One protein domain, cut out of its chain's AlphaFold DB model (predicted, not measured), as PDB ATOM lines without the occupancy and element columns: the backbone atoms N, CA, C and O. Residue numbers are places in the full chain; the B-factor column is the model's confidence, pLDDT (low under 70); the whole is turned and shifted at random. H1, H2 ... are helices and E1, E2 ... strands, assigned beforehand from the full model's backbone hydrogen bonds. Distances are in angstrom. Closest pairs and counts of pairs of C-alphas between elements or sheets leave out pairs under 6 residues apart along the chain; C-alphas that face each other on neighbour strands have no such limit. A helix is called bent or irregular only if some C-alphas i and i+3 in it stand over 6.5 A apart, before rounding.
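Overview. This is residues 247 to 372 of the 383 residues of an uncharacterized protein of Actinomadura citrea (UniProt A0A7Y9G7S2). A strongly twisted sheet of five strands is curled like part of a barrel round one long helix, H1, while two shorter helices, H2 and H3, cover one end of the elongated whole. The other end holds the turn between E1 and E2 and much of the long loop of residues 293 to 308. The printed part has 126 residues, with E1, E2, E3, H1, H2, H3, E4 and E5 in order; the sheet runs E3, E2, E1, E4, E5 and is mixed. The class is mixed, helices and strands, and the whole is compact, with a radius of gyration of the C-alphas of 15.1 A and spans of 48 by 26 by 22 A.

Along the chain. E1, residues 249 to 258, begins at C-alpha 249 (25.289, -6.646, 42.443), is 27.2 A long and bends by 55 degrees at residue 254. E2, residues 264 to 279, is 33.3 A long and bends by 100 degrees at residue 276. E3 is residues 286 to 292. H1, residues 309 to 327, begins at C-alpha 309 (45.443, -1.101, 46.852) and is 27.1 A long; it is irregular, with C-alphas 310 and 313 7.5 A apart, and has a kink of 25 degrees near residue 316. H2 is residues 329 to 341, H3 residues 346 to 357, E4 residues 361 to 365 and E5 residues 368 to 372, ending at C-alpha 372 (41.678, -21.834, 45.064).

Arrangement. E1, E2 and E3 form a meander, each strand the antiparallel neighbour of the one before; N 253 and O 270 are 3.0 A apart, and N 273 and O 289 2.9 A. E4 is parallel to E1, with N 256 and O 362 2.9 A apart. E4 and E5 are a hairpin, with N 370 and O 363 2.8 A apart. H1 is on the sheet, which curls round it; its closest C-alphas to E3 are Thr 316 and Val 290, 6.2 A, and to E5 Val 314 and Ala 369, 5.8 A. H2 lies over E3 and E2 at a height over the sheet of 8.8 A, and H3, on the same face, over E1 at 7.8 A. H1 touches H3 with residues 323 to 327 alone, the closest C-alphas being Ala 326 and Ala 355, 5.9 A. Every O i to N i+4 pair is within hydrogen-bond range in H2 and H3, and 13 of 15 in H1.

Size, cuts and confidence. The two C-alphas farthest apart, Ala 301 and Asp 343, are 48.0 A apart. The printed part has no cut, and the link from E3 to H1 is long. Mean pLDDT of the printed part is 83.1; residues under 70 include 281 to 284 and 340 to 343.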
ATOM      1  N   GLU A 247      19.184  -2.993  43.843       66.31
ATOM      2  CA  GLU A 247      19.520  -2.783  42.429       66.31
ATOM      3  C   GLU A 247      21.026  -2.970  42.159       66.31
ATOM      4  O   GLU A 247      21.420  -2.952  40.997       66.31
ATOM      5  N   GLN A 248      21.851  -3.169  43.196       80.75
ATOM      6  CA  GLN A 248      23.289  -3.439  43.082       80.75
ATOM      7  C   GLN A 248      23.578  -4.946  42.987       80.75
ATOM      8  O   GLN A 248      22.781  -5.792  43.422       80.75
ATOM      9  N   VAL A 249      24.737  -5.285  42.421       87.69
ATOM     10  CA  VAL A 249      25.289  -6.646  42.443       87.69
ATOM     11  C   VAL A 249      26.610  -6.602  43.199       87.69
ATOM     12  O   VAL A 249      27.687  -6.500  42.617       87.69
ATOM     13  N   THR A 250      26.491  -6.656  44.522       90.56
ATOM     14  CA  THR A 250      27.608  -6.730  45.467       90.56
ATOM     15  C   THR A 250      27.754  -8.151  45.993       90.56
ATOM     16  O   THR A 250      26.756  -8.800  46.319       90.56
ATOM     17  N   PHE A 251      28.986  -8.619  46.138       91.56
ATOM     18  CA  PHE A 251      29.295  -9.959  46.627       91.56
ATOM     19  C   PHE A 251      30.627  -9.966  47.373       91.56
ATOM     20  O   PHE A 251      31.372  -8.985  47.371       91.56
ATOM     21  N   THR A 252      30.918 -11.071  48.059       92.56
ATOM     22  CA  THR A 252      32.167 -11.212  48.808       92.56
ATOM     23  C   THR A 252      32.847 -12.534  48.509       92.56
ATOM     24  O   THR A 252      32.212 -13.591  48.538       92.56
ATOM     25  N   ILE A 253      34.159 -12.484  48.296       91.19
ATOM     26  CA  ILE A 253      34.966 -13.660  47.965       91.19
ATOM     27  C   ILE A 253      35.960 -13.921  49.102       91.19
ATOM     28  O   ILE A 253      36.613 -12.981  49.560       91.19
ATOM     29  N   PRO A 254      36.102 -15.170  49.584       92.69
ATOM     30  CA  PRO A 254      37.165 -15.519  50.519       92.69
ATOM     31  C   PRO A 254      38.541 -15.257  49.897       92.69
ATOM     32  O   PRO A 254      38.809 -15.737  48.801       92.69
ATOM     33  N   ALA A 255      39.425 -14.550  50.591       92.62
ATOM     34  CA  ALA A 255      40.754 -14.207  50.099       92.62
ATOM     35  C   ALA A 255      41.846 -14.466  51.144       92.62
ATOM     36  O   ALA A 255      41.663 -14.229  52.343       92.62
ATOM     37  N   LEU A 256      42.999 -14.921  50.659       92.62
ATOM     38  CA  LEU A 256      44.266 -14.951  51.383       92.62
ATOM     39  C   LEU A 256      45.263 -14.050  50.655       92.62
ATOM     40  O   LEU A 256      45.614 -14.318  49.509       92.62
ATOM     41  N   LEU A 257      45.712 -12.991  51.315       93.06
ATOM     42  CA  LEU A 257      46.682 -12.051  50.770       93.06
ATOM     43  C   LEU A 257      48.061 -12.345  51.357       93.06
ATOM     44  O   LEU A 257      48.188 -12.616  52.552       93.06
ATOM     45  N   PHE A 258      49.089 -12.260  50.524       91.56
ATOM     46  CA  PHE A 258      50.487 -12.480  50.877       91.56
ATOM     47  C   PHE A 258      51.334 -11.300  50.405       91.56
ATOM     48  O   PHE A 258      51.010 -10.669  49.402       91.56
ATOM     49  N   ALA A 259      52.424 -10.998  51.100       90.56
ATOM     50  CA  ALA A 259      53.468 -10.124  50.579       90.56
ATOM     51  C   ALA A 259      54.251 -10.830  49.451       90.56
ATOM     52  O   ALA A 259      54.119 -12.044  49.248       90.56
ATOM     53  N   ASP A 260      55.082 -10.087  48.717       86.94
ATOM     54  CA  ASP A 260      55.872 -10.639  47.604       86.94
ATOM     55  C   ASP A 260      56.764 -11.813  48.044       86.94
ATOM     56  O   ASP A 260      56.843 -12.843  47.361       86.94
ATOM     57  N   ASP A 261      57.342 -11.703  49.242       86.00
ATOM     58  CA  ASP A 261      58.178 -12.722  49.885       86.00
ATOM     59  C   ASP A 261      57.404 -13.965  50.375       86.00
ATOM     60  O   ASP A 261      58.011 -14.946  50.803       86.00
ATOM     61  N   GLY A 262      56.070 -13.966  50.263       83.44
ATOM     62  CA  GLY A 262      55.197 -15.062  50.688       83.44
ATOM     63  C   GLY A 262      54.717 -14.975  52.139       83.44
ATOM     64  O   GLY A 262      54.004 -15.874  52.586       83.44
ATOM     65  N   THR A 263      55.046 -13.908  52.870       89.12
ATOM     66  CA  THR A 263      54.524 -13.677  54.222       89.12
ATOM     67  C   THR A 263      53.006 -13.465  54.182       89.12
ATOM     68  O   THR A 263      52.538 -12.649  53.385       89.12
ATOM     69  N   PRO A 264      52.200 -14.141  55.026       91.38
ATOM     70  CA  PRO A 264      50.763 -13.882  55.108       91.38
ATOM     71  C   PRO A 264      50.477 -12.426  55.499       91.38
ATOM     72  O   PRO A 264      50.908 -11.970  56.560       91.38
ATOM     73  N   ALA A 265      49.743 -11.713  54.648       91.06
ATOM     74  CA  ALA A 265      49.450 -10.292  54.795       91.06
ATOM     75  C   ALA A 265      48.037 -10.025  55.311       91.06
ATOM     76  O   ALA A 265      47.868  -9.230  56.231       91.06
ATOM     77  N   ALA A 266      47.032 -10.714  54.774       91.38
ATOM     78  CA  ALA A 266      45.666 -10.631  55.274       91.38
ATOM     79  C   ALA A 266      44.883 -11.911  54.976       91.38
ATOM     80  O   ALA A 266      45.209 -12.663  54.056       91.38
ATOM     81  N   ARG A 267      43.822 -12.157  55.740       92.38
ATOM     82  CA  ARG A 267      42.875 -13.250  55.490       92.38
ATOM     83  C   ARG A 267      41.458 -12.767  55.741       92.38
ATOM     84  O   ARG A 267      41.238 -11.968  56.644       92.38
ATOM     85  N   GLY A 268      40.492 -13.270  54.987       91.25
ATOM     86  CA  GLY A 268      39.098 -12.908  55.217       91.25
ATOM     87  C   GLY A 268      38.295 -12.866  53.938       91.25
ATOM     88  O   GLY A 268      38.453 -13.742  53.089       91.25
ATOM     89  N   ARG A 269      37.429 -11.862  53.799       91.62
ATOM     90  CA  ARG A 269      36.634 -11.662  52.585       91.62
ATOM     91  C   ARG A 269      36.932 -10.312  51.952       91.62
ATOM     92  O   ARG A 269      36.943  -9.297  52.641       91.62
ATOM     93  N   VAL A 270      37.129 -10.316  50.639       92.50
ATOM     94  CA  VAL A 270      37.140  -9.098  49.821       92.50
ATOM     95  C   VAL A 270      35.727  -8.808  49.343       92.50
ATOM     96  O   VAL A 270      34.964  -9.745  49.088       92.50
ATOM     97  N   ALA A 271      35.371  -7.532  49.262       92.00
ATOM     98  CA  ALA A 271      34.106  -7.093  48.699       92.00
ATOM     99  C   ALA A 271      34.312  -6.724  47.228       92.00
ATOM    100  O   ALA A 271      35.348  -6.172  46.860       92.00
ATOM    101  N   ALA A 272      33.336  -7.055  46.394       92.19
ATOM    102  CA  ALA A 272      33.325  -6.682  44.991       92.19
ATOM    103  C   ALA A 272      31.923  -6.232  44.575       92.19
ATOM    104  O   ALA A 272      30.918  -6.788  45.029       92.19
ATOM    105  N   GLU A 273      31.863  -5.239  43.697       92.25
ATOM    106  CA  GLU A 273      30.644  -4.749  43.059       92.25
ATOM    107  C   GLU A 273      30.818  -4.795  41.541       92.25
ATOM    108  O   GLU A 273      31.846  -4.363  41.021       92.25
ATOM    109  N   ILE A 274      29.813  -5.312  40.828       90.62
ATOM    110  CA  ILE A 274      29.712  -5.113  39.379       90.62
ATOM    111  C   ILE A 274      29.022  -3.773  39.138       90.62
ATOM    112  O   ILE A 274      27.875  -3.585  39.555       90.62
ATOM    113  N   ASP A 275      29.703  -2.875  38.433       86.19
ATOM    114  CA  ASP A 275      29.128  -1.617  37.983       86.19
ATOM    115  C   ASP A 275      28.050  -1.903  36.930       86.19
ATOM    116  O   ASP A 275      28.291  -2.544  35.905       86.19
ATOM    117  N   LEU A 276      26.820  -1.482  37.217       84.12
ATOM    118  CA  LEU A 276      25.672  -1.687  36.331       84.12
ATOM    119  C   LEU A 276      25.316  -0.439  35.527       84.12
ATOM    120  O   LEU A 276      24.293  -0.427  34.832       84.12
ATOM    121  N   ASP A 277      26.103   0.621  35.672       72.88
ATOM    122  CA  ASP A 277      25.950   1.878  34.957       72.88
ATOM    123  C   ASP A 277      27.077   2.081  33.944       72.88
ATOM    124  O   ASP A 277      26.849   2.719  32.915       72.88
ATOM    125  N   GLN A 278      28.246   1.488  34.193       71.25
ATOM    126  CA  GLN A 278      29.417   1.563  33.330       71.25
ATOM    127  C   GLN A 278      29.944   0.174  32.961       71.25
ATOM    128  O   GLN A 278      29.823  -0.799  33.702       71.25
ATOM    129  N   VAL A 279      30.539   0.098  31.776       75.50
ATOM    130  CA  VAL A 279      31.323  -1.051  31.320       75.50
ATOM    131  C   VAL A 279      32.791  -0.676  31.311       75.50
ATOM    132  O   VAL A 279      33.136   0.499  31.160       75.50
ATOM    133  N   ASP A 280      33.658  -1.681  31.412       71.88
ATOM    134  CA  ASP A 280      35.094  -1.464  31.353       71.88
ATOM    135  C   ASP A 280      35.440  -0.732  30.041       71.88
ATOM    136  O   ASP A 280      35.108  -1.216  28.948       71.88
ATOM    137  N   PRO A 281      36.077   0.449  30.116       53.59
ATOM    138  CA  PRO A 281      36.227   1.316  28.959       53.59
ATOM    139  C   PRO A 281      37.218   0.781  27.918       53.59
ATOM    140  O   PRO A 281      37.222   1.257  26.785       53.59
ATOM    141  N   VAL A 282      38.061  -0.185  28.280       55.53
ATOM    142  CA  VAL A 282      39.119  -0.725  27.419       55.53
ATOM    143  C   VAL A 282      38.671  -2.037  26.782       55.53
ATOM    144  O   VAL A 282      38.844  -2.253  25.581       55.53
ATOM    145  N   THR A 283      38.063  -2.913  27.576       62.72
ATOM    146  CA  THR A 283      37.665  -4.262  27.160       62.72
ATOM    147  C   THR A 283      36.213  -4.333  26.677       62.72
ATOM    148  O   THR A 283      35.854  -5.259  25.941       62.72
ATOM    149  N   GLY A 284      35.374  -3.363  27.064       62.47
ATOM    150  CA  GLY A 284      33.923  -3.399  26.860       62.47
ATOM    151  C   GLY A 284      33.230  -4.511  27.660       62.47
ATOM    152  O   GLY A 284      32.152  -4.956  27.266       62.47
ATOM    153  N   GLY A 285      33.887  -5.026  28.706       74.12
ATOM    154  CA  GLY A 285      33.366  -6.036  29.625       74.12
ATOM    155  C   GLY A 285      32.668  -5.427  30.841       74.12
ATOM    156  O   GLY A 285      32.461  -4.219  30.917       74.12
ATOM    157  N   LEU A 286      32.297  -6.263  31.811       83.00
ATOM    158  CA  LEU A 286      31.777  -5.764  33.086       83.00
ATOM    159  C   LEU A 286      32.876  -5.008  33.832       83.00
ATOM    160  O   LEU A 286      33.991  -5.510  33.956       83.00
ATOM    161  N   GLN A 287      32.547  -3.832  34.353       85.50
ATOM    162  CA  GLN A 287      33.438  -3.107  35.245       85.50
ATOM    163  C   GLN A 287      33.221  -3.586  36.683       85.50
ATOM    164  O   GLN A 287      32.089  -3.776  37.127       85.50
ATOM    165  N   LEU A 288      34.322  -3.815  37.396       89.00
ATOM    166  CA  LEU A 288      34.332  -4.320  38.765       89.00
ATOM    167  C   LEU A 288      35.037  -3.323  39.676       89.00
ATOM    168  O   LEU A 288      36.126  -2.852  39.351       89.00
ATOM    169  N   HIS A 289      34.444  -3.078  40.838       89.06
ATOM    170  CA  HIS A 289      35.063  -2.326  41.924       89.06
ATOM    171  C   HIS A 289      35.358  -3.297  43.061       89.06
ATOM    172  O   HIS A 289      34.436  -3.914  43.596       89.06
ATOM    173  N   VAL A 290      36.635  -3.475  43.400       90.31
ATOM    174  CA  VAL A 290      37.076  -4.434  44.422       90.31
ATOM    175  C   VAL A 290      37.669  -3.672  45.596       90.31
ATOM    176  O   VAL A 290      38.596  -2.887  45.433       90.31
ATOM    177  N   THR A 291      37.157  -3.925  46.796       90.56
ATOM    178  CA  THR A 291      37.590  -3.246  48.021       90.56
ATOM    179  C   THR A 291      37.905  -4.243  49.129       90.56
ATOM    180  O   THR A 291      37.470  -5.402  49.125       90.56
ATOM    181  N   ALA A 292      38.652  -3.780  50.135       87.12
ATOM    182  CA  ALA A 292      38.770  -4.511  51.387       87.12
ATOM    183  C   ALA A 292      37.361  -4.693  51.973       87.12
ATOM    184  O   ALA A 292      36.631  -3.720  52.154       87.12
ATOM    185  N   GLY A 293      36.957  -5.941  52.217       81.00
ATOM    186  CA  GLY A 293      35.693  -6.223  52.886       81.00
ATOM    187  C   GLY A 293      35.833  -6.072  54.398       81.00
ATOM    188  O   GLY A 293      36.920  -6.245  54.947       81.00
ATOM    189  N   ASP A 294      34.715  -5.842  55.087       81.44
ATOM    190  CA  ASP A 294      34.674  -5.651  56.548       81.44
ATOM    191  C   ASP A 294      35.227  -6.845  57.351       81.44
ATOM    192  O   ASP A 294      35.544  -6.727  58.531       81.44
ATOM    193  N   GLN A 295      35.339  -8.015  56.715       85.94
ATOM    194  CA  GLN A 295      35.839  -9.256  57.312       85.94
ATOM    195  C   GLN A 295      37.305  -9.551  56.960       85.94
ATOM    196  O   GLN A 295      37.749 -10.683  57.139       85.94
ATOM    197  N   LEU A 296      38.044  -8.590  56.399       89.50
ATOM    198  CA  LEU A 296      39.453  -8.757  56.050       89.50
ATOM    199  C   LEU A 296      40.358  -8.403  57.242       89.50
ATOM    200  O   LEU A 296      40.512  -7.241  57.609       89.50
ATOM    201  N   GLU A 297      40.986  -9.416  57.833       91.12
ATOM    202  CA  GLU A 297      41.915  -9.274  58.954       91.12
ATOM    203  C   GLU A 297      43.351  -9.130  58.441       91.12
ATOM    204  O   GLU A 297      43.899 -10.062  57.843       91.12
ATOM    205  N   TRP A 298      43.979  -7.983  58.706       91.00
ATOM    206  CA  TRP A 298      45.386  -7.739  58.382       91.00
ATOM    207  C   TRP A 298      46.325  -8.315  59.438       91.00
ATOM    208  O   TRP A 298      46.074  -8.224  60.639       91.00
ATOM    209  N   ASN A 299      47.454  -8.854  58.985       88.81
ATOM    210  CA  ASN A 299      48.566  -9.218  59.847       88.81
ATOM    211  C   ASN A 299      49.263  -7.937  60.353       88.81
ATOM    212  O   ASN A 299      49.836  -7.205  59.538       88.81
ATOM    213  N   PRO A 300      49.286  -7.676  61.676       87.88
ATOM    214  CA  PRO A 300      49.899  -6.470  62.235       87.88
ATOM    215  C   PRO A 300      51.371  -6.285  61.853       87.88
ATOM    216  O   PRO A 300      51.834  -5.154  61.767       87.88
ATOM    217  N   ALA A 301      52.101  -7.373  61.579       84.12
ATOM    218  CA  ALA A 301      53.518  -7.319  61.220       84.12
ATOM    219  C   ALA A 301      53.795  -6.647  59.862       84.12
ATOM    220  O   ALA A 301      54.923  -6.225  59.622       84.12
ATOM    221  N   VAL A 302      52.795  -6.557  58.976       84.12
ATOM    222  CA  VAL A 302      52.944  -5.986  57.621       84.12
ATOM    223  C   VAL A 302      51.886  -4.927  57.279       84.12
ATOM    224  O   VAL A 302      51.956  -4.309  56.222       84.12
ATOM    225  N   ALA A 303      50.921  -4.670  58.168       81.62
ATOM    226  CA  ALA A 303      49.806  -3.743  57.927       81.62
ATOM    227  C   ALA A 303      50.228  -2.267  57.755       81.62
ATOM    228  O   ALA A 303      49.485  -1.456  57.186       81.62
ATOM    229  N   GLU A 304      51.407  -1.887  58.255       82.00
ATOM    230  CA  GLU A 304      51.958  -0.536  58.081       82.00
ATOM    231  C   GLU A 304      52.618  -0.342  56.711       82.00
ATOM    232  O   GLU A 304      52.568   0.759  56.164       82.00
ATOM    233  N   THR A 305      53.185  -1.404  56.134       81.81
ATOM    234  CA  THR A 305      53.967  -1.358  54.890       81.81
ATOM    235  C   THR A 305      53.188  -1.808  53.663       81.81
ATOM    236  O   THR A 305      53.534  -1.416  52.550       81.81
ATOM    237  N   LEU A 306      52.130  -2.598  53.845       84.06
ATOM    238  CA  LEU A 306      51.340  -3.166  52.763       84.06
ATOM    239  C   LEU A 306      49.868  -2.786  52.920       84.06
ATOM    240  O   LEU A 306      49.294  -2.903  54.003       84.06
ATOM    241  N   LYS A 307      49.271  -2.297  51.831       88.75
ATOM    242  CA  LYS A 307      47.883  -1.820  51.777       88.75
ATOM    243  C   LYS A 307      47.080  -2.593  50.733       88.75
ATOM    244  O   LYS A 307      47.660  -3.281  49.891       88.75
ATOM    245  N   PHE A 308      45.751  -2.524  50.811       89.19
ATOM    246  CA  PHE A 308      44.858  -3.312  49.951       89.19
ATOM    247  C   PHE A 308      45.016  -2.963  48.466       89.19
ATOM    248  O   PHE A 308      44.975  -3.842  47.611       89.19
ATOM    249  N   GLU A 309      45.271  -1.691  48.179       89.75
ATOM    250  CA  GLU A 309      45.443  -1.101  46.852       89.75
ATOM    251  C   GLU A 309      46.561  -1.797  46.057       89.75
ATOM    252  O   GLU A 309      46.498  -1.884  44.834       89.75
ATOM    253  N   ALA A 310      47.553  -2.381  46.743       88.19
ATOM    254  CA  ALA A 310      48.607  -3.167  46.103       88.19
ATOM    255  C   ALA A 310      48.086  -4.450  45.422       88.19
ATOM    256  O   ALA A 310      48.761  -4.996  44.553       88.19
ATOM    257  N   TYR A 311      46.903  -4.936  45.808       89.94
ATOM    258  CA  TYR A 311      46.282  -6.162  45.297       89.94
ATOM    259  C   TYR A 311      45.120  -5.903  44.335       89.94
ATOM    260  O   TYR A 311      44.676  -6.835  43.665       89.94
ATOM    261  N   GLU A 312      44.611  -4.671  44.274       85.19
ATOM    262  CA  GLU A 312      43.356  -4.338  43.594       85.19
ATOM    263  C   GLU A 312      43.359  -4.806  42.138       85.19
ATOM    264  O   GLU A 312      42.468  -5.540  41.723       85.19
ATOM    265  N   ARG A 313      44.423  -4.486  41.391       85.88
ATOM    266  CA  ARG A 313      44.559  -4.866  39.979       85.88
ATOM    267  C   ARG A 313      44.429  -6.377  39.767       85.88
ATOM    268  O   ARG A 313      43.600  -6.820  38.976       85.88
ATOM    269  N   VAL A 314      45.233  -7.171  40.477       85.62
ATOM    270  CA  VAL A 314      45.286  -8.630  40.270       85.62
ATOM    271  C   VAL A 314      44.020  -9.329  40.758       85.62
ATOM    272  O   VAL A 314      43.595 -10.321  40.163       85.62
ATOM    273  N   LEU A 315      43.386  -8.807  41.813       89.25
ATOM    274  CA  LEU A 315      42.107  -9.314  42.299       89.25
ATOM    275  C   LEU A 315      40.991  -9.006  41.298       89.25
ATOM    276  O   LEU A 315      40.253  -9.917  40.937       89.25
ATOM    277  N   THR A 316      40.909  -7.773  40.799       86.44
ATOM    278  CA  THR A 316      39.930  -7.369  39.781       86.44
ATOM    279  C   THR A 316      40.047  -8.219  38.516       86.44
ATOM    280  O   THR A 316      39.050  -8.791  38.074       86.44
ATOM    281  N   GLU A 317      41.261  -8.390  37.981       83.38
ATOM    282  CA  GLU A 317      41.521  -9.226  36.798       83.38
ATOM    283  C   GLU A 317      41.087 -10.688  37.017       83.38
ATOM    284  O   GLU A 317      40.417 -11.287  36.172       83.38
ATOM    285  N   THR A 318      41.414 -11.262  38.178       85.88
ATOM    286  CA  THR A 318      41.100 -12.668  38.479       85.88
ATOM    287  C   THR A 318      39.606 -12.882  38.720       85.88
ATOM    288  O   THR A 318      39.038 -13.866  38.246       85.88
ATOM    289  N   ILE A 319      38.940 -11.951  39.408       90.19
ATOM    290  CA  ILE A 319      37.489 -11.996  39.642       90.19
ATOM    291  C   ILE A 319      36.731 -11.868  38.317       90.19
ATOM    292  O   ILE A 319      35.782 -12.623  38.085       90.19
ATOM    293  N   ALA A 320      37.172 -10.981  37.418       84.69
ATOM    294  CA  ALA A 320      36.610 -10.870  36.074       84.69
ATOM    295  C   ALA A 320      36.713 -12.203  35.312       84.69
ATOM    296  O   ALA A 320      35.715 -12.693  34.776       84.69
ATOM    297  N   ALA A 321      37.885 -12.846  35.343       83.06
ATOM    298  CA  ALA A 321      38.093 -14.148  34.712       83.06
ATOM    299  C   ALA A 321      37.196 -15.251  35.315       83.06
ATOM    300  O   ALA A 321      36.642 -16.079  34.587       83.06
ATOM    301  N   MET A 322      36.987 -15.250  36.636       86.62
ATOM    302  CA  MET A 322      36.070 -16.187  37.296       86.62
ATOM    303  C   MET A 322      34.614 -15.974  36.862       86.62
ATOM    304  O   MET A 322      33.907 -16.949  36.608       86.62
ATOM    305  N   LEU A 323      34.171 -14.720  36.728       86.25
ATOM    306  CA  LEU A 323      32.833 -14.398  36.224       86.25
ATOM    307  C   LEU A 323      32.648 -14.859  34.774       86.25
ATOM    308  O   LEU A 323      31.618 -15.449  34.445       86.25
ATOM    309  N   HIS A 324      33.658 -14.663  33.924       82.06
ATOM    310  CA  HIS A 324      33.644 -15.165  32.547       82.06
ATOM    311  C   HIS A 324      33.503 -16.692  32.508       82.06
ATOM    312  O   HIS A 324      32.717 -17.216  31.717       82.06
ATOM    313  N   SER A 325      34.208 -17.395  33.398       81.00
ATOM    314  CA  SER A 325      34.124 -18.853  33.530       81.00
ATOM    315  C   SER A 325      32.746 -19.327  34.018       81.00
ATOM    316  O   SER A 325      32.189 -20.280  33.473       81.00
ATOM    317  N   ALA A 326      32.149 -18.635  34.996       82.38
ATOM    318  CA  ALA A 326      30.875 -19.029  35.603       82.38
ATOM    319  C   ALA A 326      29.652 -18.782  34.698       82.38
ATOM    320  O   ALA A 326      28.731 -19.597  34.657       82.38
ATOM    321  N   VAL A 327      29.622 -17.656  33.979       80.50
ATOM    322  CA  VAL A 327      28.451 -17.217  33.187       80.50
ATOM    323  C   VAL A 327      28.609 -17.541  31.699       80.50
ATOM    324  O   VAL A 327      27.631 -17.622  30.948       80.50
ATOM    325  N   GLY A 328      29.847 -17.743  31.262       76.94
ATOM    326  CA  GLY A 328      30.213 -17.780  29.860       76.94
ATOM    327  C   GLY A 328      30.477 -16.375  29.325       76.94
ATOM    328  O   GLY A 328      29.667 -15.459  29.471       76.94
ATOM    329  N   VAL A 329      31.610 -16.248  28.644       67.75
ATOM    330  CA  VAL A 329      32.124 -15.026  28.011       67.75
ATOM    331  C   VAL A 329      31.066 -14.271  27.198       67.75
ATOM    332  O   VAL A 329      30.924 -13.054  27.325       67.75
ATOM    333  N   ASP A 330      30.297 -14.981  26.368       63.66
ATOM    334  CA  ASP A 330      29.289 -14.350  25.509       63.66
ATOM    335  C   ASP A 330      28.167 -13.710  26.330       63.66
ATOM    336  O   ASP A 330      27.789 -12.571  26.073       63.66
ATOM    337  N   THR A 331      27.715 -14.399  27.380       73.25
ATOM    338  CA  THR A 331      26.674 -13.910  28.286       73.25
ATOM    339  C   THR A 331      27.137 -12.683  29.066       73.25
ATOM    340  O   THR A 331      26.377 -11.731  29.215       73.25
ATOM    341  N   VAL A 332      28.382 -12.680  29.557       76.69
ATOM    342  CA  VAL A 332      28.959 -11.525  30.264       76.69
ATOM    343  C   VAL A 332      28.977 -10.296  29.363       76.69
ATOM    344  O   VAL A 332      28.623  -9.200  29.794       76.69
ATOM    345  N   ARG A 333      29.339 -10.478  28.092       69.25
ATOM    346  CA  ARG A 333      29.372  -9.382  27.128       69.25
ATOM    347  C   ARG A 333      27.973  -8.894  26.745       69.25
ATOM    348  O   ARG A 333      27.800  -7.691  26.583       69.25
ATOM    349  N   ASP A 334      26.988  -9.779  26.616       72.00
ATOM    350  CA  ASP A 334      25.595  -9.370  26.384       72.00
ATOM    351  C   ASP A 334      25.056  -8.551  27.567       72.00
ATOM    352  O   ASP A 334      24.459  -7.497  27.366       72.00
ATOM    353  N   LEU A 335      25.376  -8.958  28.798       78.50
ATOM    354  CA  LEU A 335      25.032  -8.201  30.006       78.50
ATOM    355  C   LEU A 335      25.744  -6.843  30.060       78.50
ATOM    356  O   LEU A 335      25.119  -5.844  30.409       78.50
ATOM    357  N   ALA A 336      27.021  -6.779  29.670       76.19
ATOM    358  CA  ALA A 336      27.749  -5.518  29.532       76.19
ATOM    359  C   ALA A 336      27.087  -4.600  28.485       76.19
ATOM    360  O   ALA A 336      26.937  -3.402  28.714       76.19
ATOM    361  N   TYR A 337      26.603  -5.146  27.365       69.06
ATOM    362  CA  TYR A 337      25.849  -4.361  26.388       69.06
ATOM    363  C   TYR A 337      24.515  -3.854  26.932       69.06
ATOM    364  O   TYR A 337      24.192  -2.688  26.716       69.06
ATOM    365  N   ASP A 338      23.757  -4.683  27.645       68.69
ATOM    366  CA  ASP A 338      22.498  -4.259  28.260       68.69
ATOM    367  C   ASP A 338      22.736  -3.152  29.306       68.69
ATOM    368  O   ASP A 338      21.972  -2.187  29.378       68.69
ATOM    369  N   ILE A 339      23.837  -3.235  30.064       72.88
ATOM    370  CA  ILE A 339      24.310  -2.164  30.958       72.88
ATOM    371  C   ILE A 339      24.600  -0.890  30.161       72.88
ATOM    372  O   ILE A 339      24.049   0.161  30.483       72.88
ATOM    373  N   MET A 340      25.389  -0.990  29.089       64.94
ATOM    374  CA  MET A 340      25.776   0.126  28.218       64.94
ATOM    375  C   MET A 340      24.595   0.738  27.448       64.94
ATOM    376  O   MET A 340      24.664   1.884  27.029       64.94
ATOM    377  N   LEU A 341      23.503   0.008  27.231       61.62
ATOM    378  CA  LEU A 341      22.291   0.540  26.597       61.62
ATOM    379  C   LEU A 341      21.268   1.048  27.622       61.62
ATOM    380  O   LEU A 341      20.314   1.720  27.247       61.62
ATOM    381  N   GLY A 342      21.476   0.769  28.912       62.66
ATOM    382  CA  GLY A 342      20.500   1.061  29.963       62.66
ATOM    383  C   GLY A 342      19.283   0.132  29.955       62.66
ATOM    384  O   GLY A 342      18.312   0.411  30.652       62.66
ATOM    385  N   ASP A 343      19.366  -0.975  29.218       67.81
ATOM    386  CA  ASP A 343      18.296  -1.953  29.006       67.81
ATOM    387  C   ASP A 343      18.435  -3.188  29.918       67.81
ATOM    388  O   ASP A 343      17.685  -4.157  29.771       67.81
ATOM    389  N   LEU A 344      19.373  -3.179  30.877       74.69
ATOM    390  CA  LEU A 344      19.571  -4.298  31.800       74.69
ATOM    391  C   LEU A 344      18.319  -4.550  32.655       74.69
ATOM    392  O   LEU A 344      18.067  -3.888  33.663       74.69
ATOM    393  N   GLY A 345      17.548  -5.558  32.251       70.75
ATOM    394  CA  GLY A 345      16.340  -5.996  32.939       70.75
ATOM    395  C   GLY A 345      16.609  -6.841  34.190       70.75
ATOM    396  O   GLY A 345      17.728  -7.279  34.467       70.75
ATOM    397  N   ALA A 346      15.538  -7.138  34.933       77.94
ATOM    398  CA  ALA A 346      15.600  -7.921  36.171       77.94
ATOM    399  C   ALA A 346      16.215  -9.324  35.987       77.94
ATOM    400  O   ALA A 346      16.887  -9.821  36.889       77.94
ATOM    401  N   GLU A 347      16.027  -9.948  34.818       79.50
ATOM    402  CA  GLU A 347      16.630 -11.246  34.492       79.50
ATOM    403  C   GLU A 347      18.164 -11.163  34.412       79.50
ATOM    404  O   GLU A 347      18.855 -12.036  34.938       79.50
ATOM    405  N   GLY A 348      18.702 -10.091  33.819       80.94
ATOM    406  CA  GLY A 348      20.144  -9.865  33.722       80.94
ATOM    407  C   GLY A 348      20.783  -9.659  35.095       80.94
ATOM    408  O   GLY A 348      21.787 -10.293  35.416       80.94
ATOM    409  N   ILE A 349      20.138  -8.866  35.957       86.12
ATOM    410  CA  ILE A 349      20.571  -8.670  37.351       86.12
ATOM    411  C   ILE A 349      20.541  -9.995  38.125       86.12
ATOM    412  O   ILE A 349      21.497 -10.323  38.830       86.12
ATOM    413  N   ALA A 350      19.471 -10.784  37.988       85.88
ATOM    414  CA  ALA A 350      19.368 -12.090  38.638       85.88
ATOM    415  C   ALA A 350      20.476 -13.049  38.175       85.88
ATOM    416  O   ALA A 350      21.047 -13.772  38.994       85.88
ATOM    417  N   ARG A 351      20.826 -13.014  36.885       86.44
ATOM    418  CA  ARG A 351      21.904 -13.824  36.312       86.44
ATOM    419  C   ARG A 351      23.279 -13.422  36.853       86.44
ATOM    420  O   ARG A 351      24.041 -14.308  37.231       86.44
ATOM    421  N   LEU A 352      23.567 -12.122  36.968       89.69
ATOM    422  CA  LEU A 352      24.805 -11.633  37.591       89.69
ATOM    423  C   LEU A 352      24.899 -12.044  39.068       89.69
ATOM    424  O   LEU A 352      25.938 -12.530  39.503       89.69
ATOM    425  N   ARG A 353      23.802 -11.950  39.831       89.94
ATOM    426  CA  ARG A 353      23.786 -12.401  41.235       89.94
ATOM    427  C   ARG A 353      24.052 -13.894  41.375       89.94
ATOM    428  O   ARG A 353      24.867 -14.294  42.208       89.94
ATOM    429  N   ALA A 354      23.396 -14.708  40.550       87.81
ATOM    430  CA  ALA A 354      23.603 -16.152  40.548       87.81
ATOM    431  C   ALA A 354      25.072 -16.502  40.264       87.81
ATOM    432  O   ALA A 354      25.653 -17.321  40.968       87.81
ATOM    433  N   ALA A 355      25.697 -15.810  39.306       86.88
ATOM    434  CA  ALA A 355      27.107 -15.984  38.968       86.88
ATOM    435  C   ALA A 355      28.068 -15.691  40.126       86.88
ATOM    436  O   ALA A 355      29.116 -16.319  40.242       86.88
ATOM    437  N   THR A 356      27.713 -14.722  40.970       89.94
ATOM    438  CA  THR A 356      28.567 -14.242  42.063       89.94
ATOM    439  C   THR A 356      28.410 -15.016  43.375       89.94
ATOM    440  O   THR A 356      29.193 -14.801  44.297       89.94
ATOM    441  N   THR A 357      27.404 -15.892  43.488       83.19
ATOM    442  CA  THR A 357      27.012 -16.498  44.776       83.19
ATOM    443  C   THR A 357      28.031 -17.524  45.288       83.19
ATOM    444  O   THR A 357      28.319 -17.538  46.482       83.19
ATOM    445  N   ASP A 358      28.641 -18.309  44.392       76.81
ATOM    446  CA  ASP A 358      29.522 -19.438  44.747       76.81
ATOM    447  C   ASP A 358      30.919 -19.327  44.116       76.81
ATOM    448  O   ASP A 358      31.546 -20.322  43.742       76.81
ATOM    449  N   LEU A 359      31.418 -18.099  43.967       85.00
ATOM    450  CA  LEU A 359      32.753 -17.887  43.419       85.00
ATOM    451  C   LEU A 359      33.829 -18.505  44.340       85.00
ATOM    452  O   LEU A 359      33.794 -18.288  45.558       85.00
ATOM    453  N   PRO A 360      34.790 -19.275  43.785       86.19
ATOM    454  CA  PRO A 360      35.845 -19.895  44.578       86.19
ATOM    455  C   PRO A 360      36.718 -18.864  45.302       86.19
ATOM    456  O   PRO A 360      36.804 -17.703  44.911       86.19
ATOM    457  N   GLY A 361      37.379 -19.299  46.374       87.88
ATOM    458  CA  GLY A 361      38.287 -18.433  47.122       87.88
ATOM    459  C   GLY A 361      39.535 -18.059  46.319       87.88
ATOM    460  O   GLY A 361      39.935 -18.769  45.400       87.88
ATOM    461  N   LEU A 362      40.187 -16.972  46.712       91.62
ATOM    462  CA  LEU A 362      41.373 -16.419  46.062       91.62
ATOM    463  C   LEU A 362      42.596 -16.479  46.982       91.62
ATOM    464  O   LEU A 362      42.491 -16.340  48.204       91.62
ATOM    465  N   ALA A 363      43.770 -16.654  46.387       89.62
ATOM    466  CA  ALA A 363      45.052 -16.346  47.012       89.62
ATOM    467  C   ALA A 363      45.786 -15.322  46.144       89.62
ATOM    468  O   ALA A 363      45.874 -15.518  44.938       89.62
ATOM    469  N   ALA A 364      46.308 -14.245  46.730       89.81
ATOM    470  CA  ALA A 364      46.950 -13.180  45.964       89.81
ATOM    471  C   ALA A 364      48.235 -12.657  46.616       89.81
ATOM    472  O   ALA A 364      48.325 -12.507  47.833       89.81
ATOM    473  N   LYS A 365      49.208 -12.340  45.767       91.06
ATOM    474  CA  LYS A 365      50.338 -11.433  46.004       91.06
ATOM    475  C   LYS A 365      50.096 -10.145  45.203       91.06
ATOM    476  O   LYS A 365      49.282 -10.185  44.285       91.06
ATOM    477  N   PRO A 366      50.802  -9.030  45.456       86.94
ATOM    478  CA  PRO A 366      50.610  -7.790  44.692       86.94
ATOM    479  C   PRO A 366      50.702  -7.948  43.162       86.94
ATOM    480  O   PRO A 366      50.059  -7.226  42.403       86.94
ATOM    481  N   ASN A 367      51.484  -8.919  42.685       84.75
ATOM    482  CA  ASN A 367      51.733  -9.153  41.263       84.75
ATOM    483  C   ASN A 367      51.026 -10.380  40.659       84.75
ATOM    484  O   ASN A 367      51.074 -10.541  39.441       84.75
ATOM    485  N   GLN A 368      50.374 -11.229  41.459       85.62
ATOM    486  CA  GLN A 368      49.716 -12.445  40.969       85.62
ATOM    487  C   GLN A 368      48.545 -12.860  41.858       85.62
ATOM    488  O   GLN A 368      48.605 -12.722  43.078       85.62
ATOM    489  N   ALA A 369      47.509 -13.446  41.268       87.31
ATOM    490  CA  ALA A 369      46.404 -14.038  42.005       87.31
ATOM    491  C   ALA A 369      46.010 -15.391  41.403       87.31
ATOM    492  O   ALA A 369      46.109 -15.613  40.198       87.31
ATOM    493  N   GLU A 370      45.599 -16.308  42.271       85.50
ATOM    494  CA  GLU A 370      45.257 -17.684  41.936       85.50
ATOM    495  C   GLU A 370      43.896 -18.049  42.525       85.50
ATOM    496  O   GLU A 370      43.560 -17.708  43.666       85.50
ATOM    497  N   VAL A 371      43.120 -18.798  41.743       84.88
ATOM    498  CA  VAL A 371      41.836 -19.349  42.171       84.88
ATOM    499  C   VAL A 371      42.086 -20.619  42.974       84.88
ATOM    500  O   VAL A 371      42.646 -21.594  42.473       84.88
ATOM    501  N   ARG A 372      41.635 -20.637  44.227       74.19
ATOM    502  CA  ARG A 372      41.678 -21.834  45.064       74.19
ATOM    503  C   ARG A 372      40.446 -22.682  44.784       74.19
ATOM    504  O   ARG A 372      39.325 -22.299  45.123       74.19
TER     505      ARG A 372